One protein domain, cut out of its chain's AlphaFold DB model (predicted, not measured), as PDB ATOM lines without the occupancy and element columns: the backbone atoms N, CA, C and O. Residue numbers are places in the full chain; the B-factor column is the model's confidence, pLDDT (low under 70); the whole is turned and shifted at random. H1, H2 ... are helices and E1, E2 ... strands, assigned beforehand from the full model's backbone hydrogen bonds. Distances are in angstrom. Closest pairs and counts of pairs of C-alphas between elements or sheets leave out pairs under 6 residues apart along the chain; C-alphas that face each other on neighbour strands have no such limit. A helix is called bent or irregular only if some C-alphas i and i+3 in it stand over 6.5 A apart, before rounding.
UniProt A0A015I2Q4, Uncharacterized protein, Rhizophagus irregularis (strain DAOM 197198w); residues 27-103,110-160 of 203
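This is residues 27 to 103 and 110 to 160 of the 203 residues of an uncharacterized protein of Rhizophagus irregularis (strain DAOM 197198w) (UniProt A0A015I2Q4). One long helix, H2, makes the long axis; H3 folds back on its later part, H4 crosses it there, and a small two-stranded parallel sheet, E1 and E2, lies off to one side of H2. Residues 27 to 32 of H1 stick out at the other end. The printed part has 128 residues, in the order H1 H2 H3 E1 H4 E2, and is mostly helix. It is only just loose, close to compact, with a radius of gyration of the C-alphas of 17.0 A and spans of 54 by 31 by 28 A.

Find C-alpha 111 at (-7.800, -29.680, 11.997), where strand E1, residues 111 to 116, begins. Its neighbour E2, residues 147 to 154, is 19.2 A long, bends by 51 degrees at residue 151 and ends at C-alpha 154, (-8.362, -44.462, 21.606). Between them look for H4, residues 122 to 139, 24.0 A. From C-alpha 38 at (-29.467, -28.298, 20.978), H2 runs 48.1 A to residue 70. H3 is residues 81 to 89, and H1 is residues 27 to 34.

In the sheet, N 114 and O 149 are 2.8 A apart, within hydrogen-bond range. E1, H4, E2 form a strand-helix-strand unit, two parallel neighbours with a helix between, its crossover right-handed. H4 touches H2 about perpendicular at 77 degrees, closest at C-alphas 132 and 61, 6.4 A, with residues 128 to 136 of H4 and 60 to 65 of H2 alone. H2 and H3 form a helical hairpin, opposite ways at a shallow tilt of 33 degrees, only just short of steep; residues 58 to 65 of H2 alone touch H3, closest at C-alphas 62 and 88, 4.8 A. H1 and H2 are close but not clearly touching, C-alphas 33 and 41 being 6.6 A apart. O i to N i+4 pairs are within range throughout H1, H2 and H3, and in 11 of 14 in H4.

Residues 104 to 109 are not printed; C-alphas 103 and 110 stand 7.3 A apart across the cut. Of the links printed whole, none is long. Confidence is under 70 at residues 98 to 103, 110 and 143 to 146.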
ATOM      1  N   GLN A  27     -39.967 -38.424   8.224       89.19
ATOM      2  CA  GLN A  27     -40.392 -37.066   8.580       89.19
ATOM      3  C   GLN A  27     -40.635 -36.915  10.084       89.19
ATOM      4  O   GLN A  27     -40.195 -35.934  10.683       89.19
ATOM      5  N   HIS A  28     -41.291 -37.896  10.704       89.00
ATOM      6  CA  HIS A  28     -41.539 -37.914  12.139       89.00
ATOM      7  C   HIS A  28     -40.230 -37.981  12.938       89.00
ATOM      8  O   HIS A  28     -40.046 -37.219  13.885       89.00
ATOM      9  N   GLU A  29     -39.278 -38.828  12.534       87.62
ATOM     10  CA  GLU A  29     -37.949 -38.885  13.154       87.62
ATOM     11  C   GLU A  29     -37.191 -37.555  13.042       87.62
ATOM     12  O   GLU A  29     -36.545 -37.139  14.002       87.62
ATOM     13  N   GLU A  30     -37.250 -36.871  11.898       85.75
ATOM     14  CA  GLU A  30     -36.622 -35.556  11.727       85.75
ATOM     15  C   GLU A  30     -37.315 -34.473  12.565       85.75
ATOM     16  O   GLU A  30     -36.638 -33.647  13.178       85.75
ATOM     17  N   HIS A  31     -38.646 -34.504  12.670       87.56
ATOM     18  CA  HIS A  31     -39.395 -33.614  13.558       87.56
ATOM     19  C   HIS A  31     -39.009 -33.830  15.030       87.56
ATOM     20  O   HIS A  31     -38.667 -32.876  15.728       87.56
ATOM     21  N   LEU A  32     -38.960 -35.088  15.484       86.25
ATOM     22  CA  LEU A  32     -38.513 -35.445  16.834       86.25
ATOM     23  C   LEU A  32     -37.057 -35.054  17.107       86.25
ATOM     24  O   LEU A  32     -36.704 -34.751  18.243       86.25
ATOM     25  N   LYS A  33     -36.178 -35.079  16.099       83.25
ATOM     26  CA  LYS A  33     -34.796 -34.601  16.260       83.25
ATOM     27  C   LYS A  33     -34.762 -33.095  16.499       83.25
ATOM     28  O   LYS A  33     -34.033 -32.661  17.383       83.25
ATOM     29  N   LYS A  34     -35.565 -32.323  15.758       84.12
ATOM     30  CA  LYS A  34     -35.647 -30.856  15.879       84.12
ATOM     31  C   LYS A  34     -36.277 -30.386  17.190       84.12
ATOM     32  O   LYS A  34     -35.957 -29.294  17.643       84.12
ATOM     33  N   SER A  35     -37.147 -31.192  17.797       84.44
ATOM     34  CA  SER A  35     -37.770 -30.864  19.085       84.44
ATOM     35  C   SER A  35     -36.902 -31.202  20.304       84.44
ATOM     36  O   SER A  35     -37.233 -30.805  21.420       84.44
ATOM     37  N   ARG A  36     -35.787 -31.926  20.127       89.25
ATOM     38  CA  ARG A  36     -34.827 -32.216  21.208       89.25
ATOM     39  C   ARG A  36     -33.902 -31.031  21.473       89.25
ATOM     40  O   ARG A  36     -33.776 -30.132  20.650       89.25
ATOM     41  N   ASN A  37     -33.211 -31.062  22.613       90.00
ATOM     42  CA  ASN A  37     -32.264 -30.012  22.984       90.00
ATOM     43  C   ASN A  37     -31.108 -29.863  21.972       90.00
ATOM     44  O   ASN A  37     -30.725 -30.809  21.279       90.00
ATOM     45  N   GLU A  38     -30.533 -28.662  21.919       87.19
ATOM     46  CA  GLU A  38     -29.467 -28.298  20.978       87.19
ATOM     47  C   GLU A  38     -28.240 -29.212  21.100       87.19
ATOM     48  O   GLU A  38     -27.703 -29.675  20.097       87.19
ATOM     49  N   LYS A  39     -27.860 -29.574  22.332       87.38
ATOM     50  CA  LYS A  39     -26.745 -30.495  22.600       87.38
ATOM     51  C   LYS A  39     -26.933 -31.850  21.908       87.38
ATOM     52  O   LYS A  39     -25.992 -32.377  21.321       87.38
ATOM     53  N   TYR A  40     -28.140 -32.411  21.961       84.88
ATOM     54  CA  TYR A  40     -28.462 -33.670  21.297       84.88
ATOM     55  C   TYR A  40     -28.407 -33.526  19.772       84.88
ATOM     56  O   TYR A  40     -27.901 -34.413  19.085       84.88
ATOM     57  N   GLN A  41     -28.910 -32.415  19.229       83.50
ATOM     58  CA  GLN A  41     -28.877 -32.152  17.788       83.50
ATOM     59  C   GLN A  41     -27.442 -32.006  17.262       83.50
ATOM     60  O   GLN A  41     -27.105 -32.603  16.233       83.50
ATOM     61  N   ASP A  42     -26.591 -31.272  17.983       84.44
ATOM     62  CA  ASP A  42     -25.167 -31.126  17.674       84.44
ATOM     63  C   ASP A  42     -24.461 -32.489  17.715       84.44
ATOM     64  O   ASP A  42     -23.807 -32.880  16.747       84.44
ATOM     65  N   GLU A  43     -24.676 -33.293  18.761       84.44
ATOM     66  CA  GLU A  43     -24.086 -34.634  18.856       84.44
ATOM     67  C   GLU A  43     -24.503 -35.547  17.690       84.44
ATOM     68  O   GLU A  43     -23.660 -36.223  17.090       84.44
ATOM     69  N   GLN A  44     -25.784 -35.543  17.311       84.12
ATOM     70  CA  GLN A  44     -26.272 -36.318  16.166       84.12
ATOM     71  C   GLN A  44     -25.667 -35.838  14.843       84.12
ATOM     72  O   GLN A  44     -25.282 -36.656  14.003       84.12
ATOM     73  N   THR A  45     -25.557 -34.525  14.652       83.81
ATOM     74  CA  THR A  45     -24.953 -33.931  13.450       83.81
ATOM     75  C   THR A  45     -23.476 -34.291  13.355       83.81
ATOM     76  O   THR A  45     -23.018 -34.758  12.307       83.81
ATOM     77  N   ARG A  46     -22.743 -34.197  14.469       82.56
ATOM     78  CA  ARG A  46     -21.362 -34.670  14.567       82.56
ATOM     79  C   ARG A  46     -21.278 -36.144  14.197       82.56
ATOM     80  O   ARG A  46     -20.513 -36.488  13.303       82.56
ATOM     81  N   GLN A  47     -22.113 -37.009  14.770       82.69
ATOM     82  CA  GLN A  47     -22.101 -38.440  14.454       82.69
ATOM     83  C   GLN A  47     -22.382 -38.733  12.968       82.69
ATOM     84  O   GLN A  47     -21.705 -39.574  12.370       82.69
ATOM     85  N   LYS A  48     -23.331 -38.022  12.339       84.38
ATOM     86  CA  LYS A  48     -23.597 -38.126  10.892       84.38
ATOM     87  C   LYS A  48     -22.365 -37.728  10.070       84.38
ATOM     88  O   LYS A  48     -21.966 -38.471   9.171       84.38
ATOM     89  N   ASN A  49     -21.724 -36.613  10.415       84.44
ATOM     90  CA  ASN A  49     -20.512 -36.133   9.745       84.44
ATOM     91  C   ASN A  49     -19.354 -37.133   9.877       84.44
ATOM     92  O   ASN A  49     -18.655 -37.409   8.898       84.44
ATOM     93  N   LEU A  50     -19.193 -37.738  11.056       84.06
ATOM     94  CA  LEU A  50     -18.206 -38.788  11.312       84.06
ATOM     95  C   LEU A  50     -18.410 -40.009  10.424       84.06
ATOM     96  O   LEU A  50     -17.475 -40.454   9.751       84.06
ATOM     97  N   ASN A  51     -19.637 -40.523  10.390       85.81
ATOM     98  CA  ASN A  51     -19.987 -41.680   9.576       85.81
ATOM     99  C   ASN A  51     -19.786 -41.383   8.084       85.81
ATOM    100  O   ASN A  51     -19.215 -42.207   7.370       85.81
ATOM    101  N   SER A  52     -20.175 -40.188   7.630       87.06
ATOM    102  CA  SER A  52     -20.002 -39.743   6.244       87.06
ATOM    103  C   SER A  52     -18.526 -39.696   5.830       87.06
ATOM    104  O   SER A  52     -18.140 -40.318   4.837       87.06
ATOM    105  N   ARG A  53     -17.660 -39.058   6.632       85.94
ATOM    106  CA  ARG A  53     -16.208 -38.985   6.370       85.94
ATOM    107  C   ARG A  53     -15.570 -40.369   6.328       85.94
ATOM    108  O   ARG A  53     -14.796 -40.678   5.419       85.94
ATOM    109  N   ARG A  54     -15.919 -41.227   7.291       87.31
ATOM    110  CA  ARG A  54     -15.427 -42.608   7.354       87.31
ATOM    111  C   ARG A  54     -15.856 -43.408   6.125       87.31
ATOM    112  O   ARG A  54     -15.039 -44.135   5.566       87.31
ATOM    113  N   ASN A  55     -17.101 -43.239   5.680       89.50
ATOM    114  CA  ASN A  55     -17.627 -43.904   4.493       89.50
ATOM    115  C   ASN A  55     -16.956 -43.408   3.203       89.50
ATOM    116  O   ASN A  55     -16.523 -44.216   2.389       89.50
ATOM    117  N   ALA A  56     -16.764 -42.096   3.042       88.62
ATOM    118  CA  ALA A  56     -16.021 -41.537   1.910       88.62
ATOM    119  C   ALA A  56     -14.585 -42.095   1.841       88.62
ATOM    120  O   ALA A  56     -14.085 -42.469   0.776       88.62
ATOM    121  N   LYS A  57     -13.933 -42.234   3.001       88.00
ATOM    122  CA  LYS A  57     -12.606 -42.846   3.118       88.00
ATOM    123  C   LYS A  57     -12.606 -44.331   2.763       88.00
ATOM    124  O   LYS A  57     -11.665 -44.796   2.127       88.00
ATOM    125  N   LEU A  58     -13.639 -45.074   3.150       92.44
ATOM    126  CA  LEU A  58     -13.821 -46.459   2.715       92.44
ATOM    127  C   LEU A  58     -13.931 -46.544   1.193       92.44
ATOM    128  O   LEU A  58     -13.167 -47.286   0.585       92.44
ATOM    129  N   ILE A  59     -14.800 -45.737   0.579       91.56
ATOM    130  CA  ILE A  59     -15.038 -45.760  -0.871       91.56
ATOM    131  C   ILE A  59     -13.753 -45.439  -1.638       91.56
ATOM    132  O   ILE A  59     -13.391 -46.160  -2.565       91.56
ATOM    133  N   SER A  60     -13.037 -44.383  -1.240       90.44
ATOM    134  CA  SER A  60     -11.770 -44.008  -1.885       90.44
ATOM    135  C   SER A  60     -10.731 -45.131  -1.815       90.44
ATOM    136  O   SER A  60     -10.177 -45.519  -2.840       90.44
ATOM    137  N   ARG A  61     -10.527 -45.723  -0.632       92.62
ATOM    138  CA  ARG A  61      -9.587 -46.835  -0.438       92.62
ATOM    139  C   ARG A  61      -9.998 -48.088  -1.198       92.62
ATOM    140  O   ARG A  61      -9.126 -48.744  -1.754       92.62
ATOM    141  N   ALA A  62     -11.288 -48.419  -1.224       94.44
ATOM    142  CA  ALA A  62     -11.799 -49.577  -1.948       94.44
ATOM    143  C   ALA A  62     -11.494 -49.465  -3.446       94.44
ATOM    144  O   ALA A  62     -10.908 -50.387  -4.008       94.44
ATOM    145  N   ARG A  63     -11.754 -48.295  -4.046       92.88
ATOM    146  CA  ARG A  63     -11.399 -48.011  -5.445       92.88
ATOM    147  C   ARG A  63      -9.897 -48.128  -5.695       92.88
ATOM    148  O   ARG A  63      -9.482 -48.740  -6.669       92.88
ATOM    149  N   THR A  64      -9.062 -47.577  -4.809       92.62
ATOM    150  CA  THR A  64      -7.603 -47.712  -4.941       92.62
ATOM    151  C   THR A  64      -7.167 -49.174  -4.868       92.62
ATOM    152  O   THR A  64      -6.356 -49.602  -5.680       92.62
ATOM    153  N   MET A  65      -7.714 -49.959  -3.937       93.94
ATOM    154  CA  MET A  65      -7.415 -51.391  -3.849       93.94
ATOM    155  C   MET A  65      -7.837 -52.138  -5.113       93.94
ATOM    156  O   MET A  65      -7.070 -52.963  -5.591       93.94
ATOM    157  N   GLU A  66      -9.005 -51.839  -5.678       94.69
ATOM    158  CA  GLU A  66      -9.487 -52.449  -6.926       94.69
ATOM    159  C   GLU A  66      -8.581 -52.121  -8.113       94.69
ATOM    160  O   GLU A  66      -8.185 -53.022  -8.850       94.69
ATOM    161  N   ASN A  67      -8.156 -50.863  -8.242       92.56
ATOM    162  CA  ASN A  67      -7.198 -50.460  -9.271       92.56
ATOM    163  C   ASN A  67      -5.863 -51.207  -9.125       92.56
ATOM    164  O   ASN A  67      -5.282 -51.645 -10.115       92.56
ATOM    165  N   LEU A  68      -5.383 -51.390  -7.893       92.56
ATOM    166  CA  LEU A  68      -4.160 -52.148  -7.626       92.56
ATOM    167  C   LEU A  68      -4.332 -53.655  -7.877       92.56
ATOM    168  O   LEU A  68      -3.390 -54.301  -8.332       92.56
ATOM    169  N   GLN A  69      -5.517 -54.218  -7.614       93.88
ATOM    170  CA  GLN A  69      -5.846 -55.600  -7.984       93.88
ATOM    171  C   GLN A  69      -5.776 -55.771  -9.508       93.88
ATOM    172  O   GLN A  69      -5.123 -56.699  -9.984       93.88
ATOM    173  N   ALA A  70      -6.368 -54.842 -10.266       94.38
ATOM    174  CA  ALA A  70      -6.314 -54.842 -11.728       94.38
ATOM    175  C   ALA A  70      -4.876 -54.696 -12.257       94.38
ATOM    176  O   ALA A  70      -4.478 -55.410 -13.175       94.38
ATOM    177  N   ALA A  71      -4.067 -53.841 -11.625       93.00
ATOM    178  CA  ALA A  71      -2.658 -53.634 -11.962       93.00
ATOM    179  C   ALA A  71      -1.720 -54.756 -11.479       93.00
ATOM    180  O   ALA A  71      -0.511 -54.664 -11.688       93.00
ATOM    181  N   ARG A  72      -2.248 -55.806 -10.828       92.44
ATOM    182  CA  ARG A  72      -1.463 -56.919 -10.263       92.44
ATOM    183  C   ARG A  72      -0.348 -56.442  -9.324       92.44
ATOM    184  O   ARG A  72       0.767 -56.957  -9.354       92.44
ATOM    185  N   ASP A  73      -0.667 -55.467  -8.472       93.06
ATOM    186  CA  ASP A  73       0.283 -54.897  -7.519       93.06
ATOM    187  C   ASP A  73       0.914 -55.990  -6.619       93.06
ATOM    188  O   ASP A  73       0.179 -56.784  -6.012       93.06
ATOM    189  N   PRO A  74       2.259 -56.033  -6.489       92.06
ATOM    190  CA  PRO A  74       2.953 -57.095  -5.763       92.06
ATOM    191  C   PRO A  74       2.563 -57.221  -4.291       92.06
ATOM    192  O   PRO A  74       2.665 -58.315  -3.734       92.06
ATOM    193  N   LEU A  75       2.153 -56.123  -3.642       93.56
ATOM    194  CA  LEU A  75       1.725 -56.136  -2.248       93.56
ATOM    195  C   LEU A  75       0.284 -56.639  -2.136       93.56
ATOM    196  O   LEU A  75       0.004 -57.487  -1.289       93.56
ATOM    197  N   ILE A  76      -0.621 -56.158  -2.992       93.56
ATOM    198  CA  ILE A  76      -2.031 -56.576  -2.988       93.56
ATOM    199  C   ILE A  76      -2.180 -58.081  -3.217       93.56
ATOM    200  O   ILE A  76      -2.987 -58.718  -2.543       93.56
ATOM    201  N   GLN A  77      -1.348 -58.672  -4.078       93.81
ATOM    202  CA  GLN A  77      -1.346 -60.117  -4.328       93.81
ATOM    203  C   GLN A  77      -0.966 -60.975  -3.109       93.81
ATOM    204  O   GLN A  77      -1.209 -62.180  -3.112       93.81
ATOM    205  N   LYS A  78      -0.366 -60.395  -2.062       94.44
ATOM    206  CA  LYS A  78      -0.003 -61.137  -0.841       94.44
ATOM    207  C   LYS A  78      -1.182 -61.345   0.102       94.44
ATOM    208  O   LYS A  78      -1.082 -62.169   1.011       94.44
ATOM    209  N   PHE A  79      -2.275 -60.611  -0.079       93.12
ATOM    210  CA  PHE A  79      -3.461 -60.746   0.755       93.12
ATOM    211  C   PHE A  79      -4.448 -61.744   0.160       93.12
ATOM    212  O   PHE A  79      -4.580 -61.873  -1.056       93.12
ATOM    213  N   LYS A  80      -5.210 -62.406   1.032       94.06
ATOM    214  CA  LYS A  80      -6.353 -63.210   0.599       94.06
ATOM    215  C   LYS A  80      -7.459 -62.293   0.090       94.06
ATOM    216  O   LYS A  80      -7.807 -61.307   0.743       94.06
ATOM    217  N   GLU A  81      -8.067 -62.663  -1.028       92.12
ATOM    218  CA  GLU A  81      -9.132 -61.872  -1.645       92.12
ATOM    219  C   GLU A  81     -10.342 -61.692  -0.716       92.12
ATOM    220  O   GLU A  81     -10.866 -60.586  -0.581       92.12
ATOM    221  N   SER A  82     -10.720 -62.744   0.017       91.94
ATOM    222  CA  SER A  82     -11.812 -62.693   0.995       91.94
ATOM    223  C   SER A  82     -11.536 -61.728   2.153       91.94
ATOM    224  O   SER A  82     -12.453 -61.067   2.640       91.94
ATOM    225  N   GLU A  83     -10.280 -61.597   2.584       92.62
ATOM    226  CA  GLU A  83      -9.884 -60.666   3.644       92.62
ATOM    227  C   GLU A  83      -9.897 -59.217   3.142       92.62
ATOM    228  O   GLU A  83     -10.411 -58.332   3.830       92.62
ATOM    229  N   LEU A  84      -9.407 -58.968   1.921       92.56
ATOM    230  CA  LEU A  84      -9.484 -57.645   1.293       92.56
ATOM    231  C   LEU A  84     -10.931 -57.219   1.037       92.56
ATOM    232  O   LEU A  84     -11.282 -56.071   1.301       92.56
ATOM    233  N   ALA A  85     -11.794 -58.131   0.586       92.38
ATOM    234  CA  ALA A  85     -13.209 -57.850   0.362       92.38
ATOM    235  C   ALA A  85     -13.910 -57.354   1.639       92.38
ATOM    236  O   ALA A  85     -14.697 -56.405   1.591       92.38
ATOM    237  N   GLN A  86     -13.579 -57.929   2.801       92.06
ATOM    238  CA  GLN A  86     -14.110 -57.457   4.082       92.06
ATOM    239  C   GLN A  86     -13.686 -56.022   4.397       92.06
ATOM    240  O   GLN A  86     -14.512 -55.233   4.863       92.06
ATOM    241  N   ILE A  87     -12.427 -55.673   4.119       91.81
ATOM    242  CA  ILE A  87     -11.896 -54.323   4.342       91.81
ATOM    243  C   ILE A  87     -12.557 -53.320   3.397       91.81
ATOM    244  O   ILE A  87     -12.927 -52.239   3.836       91.81
ATOM    245  N   LYS A  88     -12.780 -53.688   2.129       92.94
ATOM    246  CA  LYS A  88     -13.472 -52.833   1.153       92.94
ATOM    247  C   LYS A  88     -14.929 -52.551   1.538       92.94
ATOM    248  O   LYS A  88     -15.431 -51.475   1.239       92.94
ATOM    249  N   LYS A  89     -15.608 -53.499   2.199       91.31
ATOM    250  CA  LYS A  89     -17.049 -53.412   2.503       91.31
ATOM    251  C   LYS A  89     -17.370 -52.818   3.877       91.31
ATOM    252  O   LYS A  89     -18.381 -52.133   4.019       91.31
ATOM    253  N   LYS A  90     -16.571 -53.103   4.911       90.44
ATOM    254  CA  LYS A  90     -16.904 -52.740   6.299       90.44
ATOM    255  C   LYS A  90     -16.175 -51.469   6.743       90.44
ATOM    256  O   LYS A  90     -14.958 -51.462   6.907       90.44
ATOM    257  N   SER A  91     -16.936 -50.423   7.074       87.88
ATOM    258  CA  SER A  91     -16.402 -49.137   7.560       87.88
ATOM    259  C   SER A  91     -15.586 -49.256   8.851       87.88
ATOM    260  O   SER A  91     -14.675 -48.459   9.065       87.88
ATOM    261  N   VAL A  92     -15.841 -50.286   9.665       87.25
ATOM    262  CA  VAL A  92     -15.171 -50.546  10.951       87.25
ATOM    263  C   VAL A  92     -13.637 -50.629  10.837       87.25
ATOM    264  O   VAL A  92     -12.915 -50.204  11.734       87.25
ATOM    265  N   PHE A  93     -13.107 -51.079   9.691       88.38
ATOM    266  CA  PHE A  93     -11.661 -51.143   9.430       88.38
ATOM    267  C   PHE A  93     -11.037 -49.785   9.088       88.38
ATOM    268  O   PHE A  93      -9.822 -49.678   8.901       88.38
ATOM    269  N   HIS A  94     -11.829 -48.723   8.997       87.94
ATOM    270  CA  HIS A  94     -11.398 -47.357   8.715       87.94
ATOM    271  C   HIS A  94     -11.507 -46.534   9.994       87.94
ATOM    272  O   HIS A  94     -12.354 -46.817  10.828       87.94
ATOM    273  N   LEU A  95     -10.632 -45.551  10.193       83.25
ATOM    274  CA  LEU A  95     -10.625 -44.811  11.458       83.25
ATOM    275  C   LEU A  95     -11.725 -43.753  11.495       83.25
ATOM    276  O   LEU A  95     -11.977 -43.129  10.458       83.25
ATOM    277  N   PRO A  96     -12.326 -43.522  12.671       78.44
ATOM    278  CA  PRO A  96     -13.226 -42.403  12.882       78.44
ATOM    279  C   PRO A  96     -12.443 -41.080  12.889       78.44
ATOM    280  O   PRO A  96     -11.420 -40.938  13.556       78.44
ATOM    281  N   GLU A  97     -12.936 -40.094  12.140       82.31
ATOM    282  CA  GLU A  97     -12.358 -38.743  12.058       82.31
ATOM    283  C   GLU A  97     -13.112 -37.793  13.012       82.31
ATOM    284  O   GLU A  97     -13.849 -36.924  12.558       82.31
ATOM    285  N   VAL A  98     -12.959 -38.051  14.323       68.81
ATOM    286  CA  VAL A  98     -13.820 -37.693  15.481       68.81
ATOM    287  C   VAL A  98     -14.092 -36.214  15.741       68.81
ATOM    288  O   VAL A  98     -15.085 -35.913  16.401       68.81
ATOM    289  N   SER A  99     -13.270 -35.289  15.255       66.12
ATOM    290  CA  SER A  99     -13.572 -33.870  15.443       66.12
ATOM    291  C   SER A  99     -13.113 -33.000  14.291       66.12
ATOM    292  O   SER A  99     -12.087 -33.243  13.659       66.12
ATOM    293  N   GLU A 100     -13.883 -31.945  14.075       55.41
ATOM    294  CA  GLU A 100     -13.449 -30.692  13.487       55.41
ATOM    295  C   GLU A 100     -13.279 -29.735  14.665       55.41
ATOM    296  O   GLU A 100     -14.204 -29.564  15.457       55.41
ATOM    297  N   THR A 101     -12.080 -29.197  14.877       52.38
ATOM    298  CA  THR A 101     -11.989 -28.019  15.745       52.38
ATOM    299  C   THR A 101     -12.510 -26.860  14.903       52.38
ATOM    300  O   THR A 101     -11.833 -26.451  13.966       52.38
ATOM    301  N   ASP A 102     -13.732 -26.400  15.179       46.00
ATOM    302  CA  ASP A 102     -14.309 -25.219  14.508       46.00
ATOM    303  C   ASP A 102     -13.528 -23.941  14.840       46.00
ATOM    304  O   ASP A 102     -13.576 -22.959  14.103       46.00
ATOM    305  N   LYS A 103     -12.771 -23.962  15.943       45.34
ATOM    306  CA  LYS A 103     -11.810 -22.911  16.254       45.34
ATOM    307  C   LYS A 103     -10.590 -23.086  15.361       45.34
ATOM    308  O   LYS A 103      -9.920 -24.119  15.424       45.34
ATOM    309  N   ARG A 110      -8.079 -25.365   9.870       67.56
ATOM    310  CA  ARG A 110      -8.973 -26.356  10.470       67.56
ATOM    311  C   ARG A 110      -8.304 -27.730  10.540       67.56
ATOM    312  O   ARG A 110      -7.728 -28.217   9.558       67.56
ATOM    313  N   LYS A 111      -8.403 -28.372  11.706       75.69
ATOM    314  CA  LYS A 111      -7.800 -29.680  11.997       75.69
ATOM    315  C   LYS A 111      -8.870 -30.747  12.153       75.69
ATOM    316  O   LYS A 111      -9.889 -30.534  12.810       75.69
ATOM    317  N   ILE A 112      -8.597 -31.910  11.570       77.56
ATOM    318  CA  ILE A 112      -9.397 -33.116  11.762       77.56
ATOM    319  C   ILE A 112      -8.658 -34.023  12.739       77.56
ATOM    320  O   ILE A 112      -7.578 -34.514  12.406       77.56
ATOM    321  N   VAL A 113      -9.235 -34.271  13.914       82.25
ATOM    322  CA  VAL A 113      -8.657 -35.228  14.866       82.25
ATOM    323  C   VAL A 113      -9.110 -36.631  14.495       82.25
ATOM    324  O   VAL A 113     -10.299 -36.908  14.343       82.25
ATOM    325  N   VAL A 114      -8.150 -37.533  14.357       83.88
ATOM    326  CA  VAL A 114      -8.372 -38.951  14.096       83.88
ATOM    327  C   VAL A 114      -7.952 -39.715  15.345       83.88
ATOM    328  O   VAL A 114      -6.797 -39.621  15.759       83.88
ATOM    329  N   LYS A 115      -8.878 -40.464  15.948       84.62
ATOM    330  CA  LYS A 115      -8.570 -41.345  17.084       84.62
ATOM    331  C   LYS A 115      -8.247 -42.752  16.596       84.62
ATOM    332  O   LYS A 115      -8.823 -43.222  15.610       84.62
ATOM    333  N   GLU A 116      -7.328 -43.410  17.292       85.50
ATOM    334  CA  GLU A 116      -6.983 -44.808  17.032       85.50
ATOM    335  C   GLU A 116      -8.052 -45.766  17.569       85.50
ATOM    336  O   GLU A 116      -8.866 -45.409  18.417       85.50
ATOM    337  N   LEU A 117      -8.052 -47.008  17.081       86.62
ATOM    338  CA  LEU A 117      -8.927 -48.073  17.582       86.62
ATOM    339  C   LEU A 117      -8.097 -49.051  18.417       86.62
ATOM    340  O   LEU A 117      -7.102 -49.575  17.921       86.62
ATOM    341  N   ALA A 118      -8.519 -49.336  19.651       86.00
ATOM    342  CA  ALA A 118      -7.740 -50.143  20.600       86.00
ATOM    343  C   ALA A 118      -7.465 -51.580  20.112       86.00
ATOM    344  O   ALA A 118      -6.425 -52.165  20.420       86.00
ATOM    345  N   TRP A 119      -8.378 -52.150  19.323       87.00
ATOM    346  CA  TRP A 119      -8.255 -53.497  18.759       87.00
ATOM    347  C   TRP A 119      -7.433 -53.558  17.465       87.00
ATOM    348  O   TRP A 119      -7.068 -54.649  17.021       87.00
ATOM    349  N   ARG A 120      -7.161 -52.415  16.828       83.88
ATOM    350  CA  ARG A 120      -6.562 -52.336  15.495       83.88
ATOM    351  C   ARG A 120      -5.036 -52.334  15.572       83.88
ATOM    352  O   ARG A 120      -4.438 -51.595  16.344       83.88
ATOM    353  N   LEU A 121      -4.397 -53.125  14.713       76.44
ATOM    354  CA  LEU A 121      -2.937 -53.215  14.632       76.44
ATOM    355  C   LEU A 121      -2.282 -52.122  13.778       76.44
ATOM    356  O   LEU A 121      -2.859 -51.619  12.807       76.44
ATOM    357  N   SER A 122      -0.990 -51.920  14.042       75.88
ATOM    358  CA  SER A 122      -0.043 -51.232  13.167       75.88
ATOM    359  C   SER A 122       0.009 -51.772  11.726       75.88
ATOM    360  O   SER A 122       0.078 -50.955  10.821       75.88
ATOM    361  N   THR A 123      -0.101 -53.077  11.426       89.69
ATOM    362  CA  THR A 123      -0.043 -53.560  10.020       89.69
ATOM    363  C   THR A 123      -1.191 -53.021   9.166       89.69
ATOM    364  O   THR A 123      -0.958 -52.503   8.075       89.69
ATOM    365  N   LEU A 124      -2.434 -53.066   9.664       91.12
ATOM    366  CA  LEU A 124      -3.578 -52.470   8.962       91.12
ATOM    367  C   LEU A 124      -3.465 -50.943   8.887       91.12
ATOM    368  O   LEU A 124      -3.939 -50.319   7.938       91.12
ATOM    369  N   GLN A 125      -2.869 -50.305   9.893       88.50
ATOM    370  CA  GLN A 125      -2.559 -48.879   9.845       88.50
ATOM    371  C   GLN A 125      -1.536 -48.562   8.746       88.50
ATOM    372  O   GLN A 125      -1.817 -47.694   7.925       88.50
ATOM    373  N   LEU A 126      -0.412 -49.280   8.690       89.12
ATOM    374  CA  LEU A 126       0.637 -49.125   7.681       89.12
ATOM    375  C   LEU A 126       0.067 -49.335   6.278       89.12
ATOM    376  O   LEU A 126       0.207 -48.465   5.424       89.12
ATOM    377  N   PHE A 127      -0.663 -50.428   6.065       92.69
ATOM    378  CA  PHE A 127      -1.279 -50.713   4.776       92.69
ATOM    379  C   PHE A 127      -2.258 -49.607   4.357       92.69
ATOM    380  O   PHE A 127      -2.112 -49.017   3.292       92.69
ATOM    381  N   LEU A 128      -3.236 -49.251   5.197       91.94
ATOM    382  CA  LEU A 128      -4.243 -48.279   4.769       91.94
ATOM    383  C   LEU A 128      -3.716 -46.839   4.699       91.94
ATOM    384  O   LEU A 128      -4.124 -46.104   3.808       91.94
ATOM    385  N   ARG A 129      -2.866 -46.408   5.638       87.25
ATOM    386  CA  ARG A 129      -2.386 -45.016   5.701       87.25
ATOM    387  C   ARG A 129      -1.142 -44.796   4.853       87.25
ATOM    388  O   ARG A 129      -1.098 -43.866   4.059       87.25
ATOM    389  N   ASN A 130      -0.134 -45.640   5.023       88.50
ATOM    390  CA  ASN A 130       1.179 -45.383   4.437       88.50
ATOM    391  C   ASN A 130       1.283 -45.928   3.015       88.50
ATOM    392  O   ASN A 130       2.061 -45.391   2.231       88.50
ATOM    393  N   TYR A 131       0.491 -46.949   2.678       91.00
ATOM    394  CA  TYR A 131       0.420 -47.477   1.320       91.00
ATOM    395  C   TYR A 131      -0.757 -46.877   0.540       91.00
ATOM    396  O   TYR A 131      -0.549 -46.106  -0.393       91.00
ATOM    397  N   ILE A 132      -1.998 -47.172   0.944       92.00
ATOM    398  CA  ILE A 132      -3.194 -46.822   0.157       92.00
ATOM    399  C   ILE A 132      -3.488 -45.316   0.157       92.00
ATOM    400  O   ILE A 132      -3.613 -44.725  -0.914       92.00
ATOM    401  N   ASP A 133      -3.593 -44.666   1.325       88.38
ATOM    402  CA  ASP A 133      -3.897 -43.223   1.369       88.38
ATOM    403  C   ASP A 133      -2.784 -42.392   0.718       88.38
ATOM    404  O   ASP A 133      -3.046 -41.320   0.170       88.38
ATOM    405  N   ARG A 134      -1.541 -42.878   0.785       86.94
ATOM    406  CA  ARG A 134      -0.403 -42.237   0.135       86.94
ATOM    407  C   ARG A 134      -0.495 -42.335  -1.381       86.94
ATOM    408  O   ARG A 134      -0.389 -41.312  -2.040       86.94
ATOM    409  N   LEU A 135      -0.781 -43.520  -1.912       87.00
ATOM    410  CA  LEU A 135      -1.062 -43.721  -3.334       87.00
ATOM    411  C   LEU A 135      -2.179 -42.806  -3.833       87.00
ATOM    412  O   LEU A 135      -2.067 -42.170  -4.880       87.00
ATOM    413  N   PHE A 136      -3.252 -42.700  -3.053       84.81
ATOM    414  CA  PHE A 136      -4.334 -41.778  -3.358       84.81
ATOM    415  C   PHE A 136      -3.858 -40.318  -3.352       84.81
ATOM    416  O   PHE A 136      -4.230 -39.545  -4.226       84.81
ATOM    417  N   ALA A 137      -3.018 -39.928  -2.393       82.44
ATOM    418  CA  ALA A 137      -2.471 -38.576  -2.329       82.44
ATOM    419  C   ALA A 137      -1.513 -38.256  -3.490       82.44
ATOM    420  O   ALA A 137      -1.565 -37.145  -3.996       82.44
ATOM    421  N   GLU A 138      -0.681 -39.207  -3.916       82.81
ATOM    422  CA  GLU A 138       0.252 -39.066  -5.047       82.81
ATOM    423  C   GLU A 138      -0.490 -38.934  -6.385       82.81
ATOM    424  O   GLU A 138      -0.076 -38.192  -7.269       82.81
ATOM    425  N   THR A 139      -1.615 -39.636  -6.524       77.75
ATOM    426  CA  THR A 139      -2.450 -39.597  -7.735       77.75
ATOM    427  C   THR A 139      -3.441 -38.433  -7.752       77.75
ATOM    428  O   THR A 139      -3.949 -38.065  -8.813       77.75
ATOM    429  N   SER A 140      -3.731 -37.833  -6.597       74.25
ATOM    430  CA  SER A 140      -4.682 -36.732  -6.487       74.25
ATOM    431  C   SER A 140      -4.028 -35.388  -6.792       74.25
ATOM    432  O   SER A 140      -3.115 -34.947  -6.103       74.25
ATOM    433  N   LYS A 141      -4.577 -34.673  -7.778       75.44
ATOM    434  CA  LYS A 141      -4.209 -33.280  -8.084       75.44
ATOM    435  C   LYS A 141      -4.902 -32.255  -7.172       75.44
ATOM    436  O   LYS A 141      -4.719 -31.056  -7.354       75.44
ATOM    437  N   VAL A 142      -5.738 -32.700  -6.229       72.38
ATOM    438  CA  VAL A 142      -6.552 -31.816  -5.384       72.38
ATOM    439  C   VAL A 142      -5.786 -31.475  -4.101       72.38
ATOM    440  O   VAL A 142      -5.470 -32.385  -3.326       72.38
ATOM    441  N   PRO A 143      -5.525 -30.186  -3.815       64.00
ATOM    442  CA  PRO A 143      -4.885 -29.777  -2.572       64.00
ATOM    443  C   PRO A 143      -5.682 -30.235  -1.347       64.00
ATOM    444  O   PRO A 143      -6.907 -30.086  -1.272       64.00
ATOM    445  N   LYS A 144      -4.987 -30.772  -0.341       67.25
ATOM    446  CA  LYS A 144      -5.625 -31.149   0.925       67.25
ATOM    447  C   LYS A 144      -5.992 -29.887   1.705       67.25
ATOM    448  O   LYS A 144      -5.131 -29.235   2.277       67.25
ATOM    449  N   LYS A 145      -7.293 -29.593   1.778       64.75
ATOM    450  CA  LYS A 145      -7.846 -28.441   2.514       64.75
ATOM    451  C   LYS A 145      -7.742 -28.565   4.049       64.75
ATOM    452  O   LYS A 145      -7.904 -27.571   4.744       64.75
ATOM    453  N   TRP A 146      -7.469 -29.762   4.581       68.44
ATOM    454  CA  TRP A 146      -7.516 -30.051   6.023       68.44
ATOM    455  C   TRP A 146      -6.319 -30.872   6.477       68.44
ATOM    456  O   TRP A 146      -6.014 -31.917   5.885       68.44
ATOM    457  N   THR A 147      -5.707 -30.456   7.584       74.94
ATOM    458  CA  THR A 147      -4.656 -31.229   8.249       74.94
ATOM    459  C   THR A 147      -5.288 -32.259   9.177       74.94
ATOM    460  O   THR A 147      -6.114 -31.928  10.028       74.94
ATOM    461  N   ARG A 148      -4.902 -33.528   9.016       79.31
ATOM    462  CA  ARG A 148      -5.306 -34.611   9.918       79.31
ATOM    463  C   ARG A 148      -4.282 -34.745  11.034       79.31
ATOM    464  O   ARG A 148      -3.100 -34.911  10.749       79.31
ATOM    465  N   VAL A 149      -4.751 -34.695  12.271       82.50
ATOM    466  CA  VAL A 149      -3.947 -34.865  13.483       82.50
ATOM    467  C   VAL A 149      -4.379 -36.158  14.158       82.50
ATOM    468  O   VAL A 149      -5.572 -36.407  14.316       82.50
ATOM    469  N   TYR A 150      -3.421 -36.996  14.531       79.62
ATOM    470  CA  TYR A 150      -3.698 -38.253  15.219       79.62
ATOM    471  C   TYR A 150      -3.604 -38.031  16.726       79.62
ATOM    472  O   TYR A 150      -2.591 -37.528  17.202       79.62
ATOM    473  N   SER A 151      -4.672 -38.367  17.450       78.94
ATOM    474  CA  SER A 151      -4.673 -38.299  18.914       78.94
ATOM    475  C   SER A 151      -3.947 -39.506  19.512       78.94
ATOM    476  O   SER A 151      -3.971 -40.587  18.919       78.94
ATOM    477  N   SER A 152      -3.353 -39.336  20.697       78.31
ATOM    478  CA  SER A 152      -2.881 -40.457  21.520       78.31
ATOM    479  C   SER A 152      -4.027 -41.337  22.011       78.31
ATOM    480  O   SER A 152      -3.823 -42.516  22.287       78.31
ATOM    481  N   ASP A 153      -5.231 -40.772  22.113       82.25
ATOM    482  CA  ASP A 153      -6.361 -41.445  22.740       82.25
ATOM    483  C   ASP A 153      -7.073 -42.394  21.779       82.25
ATOM    484  O   ASP A 153      -7.296 -42.098  20.594       82.25
ATOM    485  N   PHE A 154      -7.526 -43.518  22.329       84.00
ATOM    486  CA  PHE A 154      -8.362 -44.462  21.606       84.00
ATOM    487  C   PHE A 154      -9.805 -43.966  21.483       84.00
ATOM    488  O   PHE A 154     -10.325 -43.186  22.282       84.00
ATOM    489  N   TYR A 155     -10.479 -44.437  20.442       84.75
ATOM    490  CA  TYR A 155     -11.898 -44.226  20.244       84.75
ATOM    491  C   TYR A 155     -12.702 -45.234  21.071       84.75
ATOM    492  O   TYR A 155     -12.837 -46.402  20.712       84.75
ATOM    493  N   GLU A 156     -13.252 -44.755  22.180       84.50
ATOM    494  CA  GLU A 156     -13.916 -45.572  23.204       84.50
ATOM    495  C   GLU A 156     -15.206 -46.252  22.731       84.50
ATOM    496  O   GLU A 156     -15.583 -47.285  23.273       84.50
ATOM    497  N   LYS A 157     -15.879 -45.725  21.697       83.56
ATOM    498  CA  LYS A 157     -17.131 -46.327  21.203       83.56
ATOM    499  C   LYS A 157     -16.908 -47.641  20.432       83.56
ATOM    500  O   LYS A 157     -17.875 -48.346  20.166       83.56
ATOM    501  N   GLU A 158     -15.668 -47.977  20.053       83.81
ATOM    502  CA  GLU A 158     -15.327 -49.197  19.298       83.81
ATOM    503  C   GLU A 158     -14.071 -49.878  19.862       83.81
ATOM    504  O   GLU A 158     -12.974 -49.795  19.302       83.81
ATOM    505  N   THR A 159     -14.232 -50.581  20.982       84.25
ATOM    506  CA  THR A 159     -13.131 -51.253  21.691       84.25
ATOM    507  C   THR A 159     -12.784 -52.633  21.138       84.25
ATOM    508  O   THR A 159     -11.633 -53.052  21.252       84.25
ATOM    509  N   SER A 160     -13.728 -53.308  20.477       87.75
ATOM    510  CA  SER A 160     -13.576 -54.690  20.001       87.75
ATOM    511  C   SER A 160     -13.487 -54.795  18.481       87.75
ATOM    512  O   SER A 160     -14.148 -54.060  17.745       87.75
TER     513      SER A 160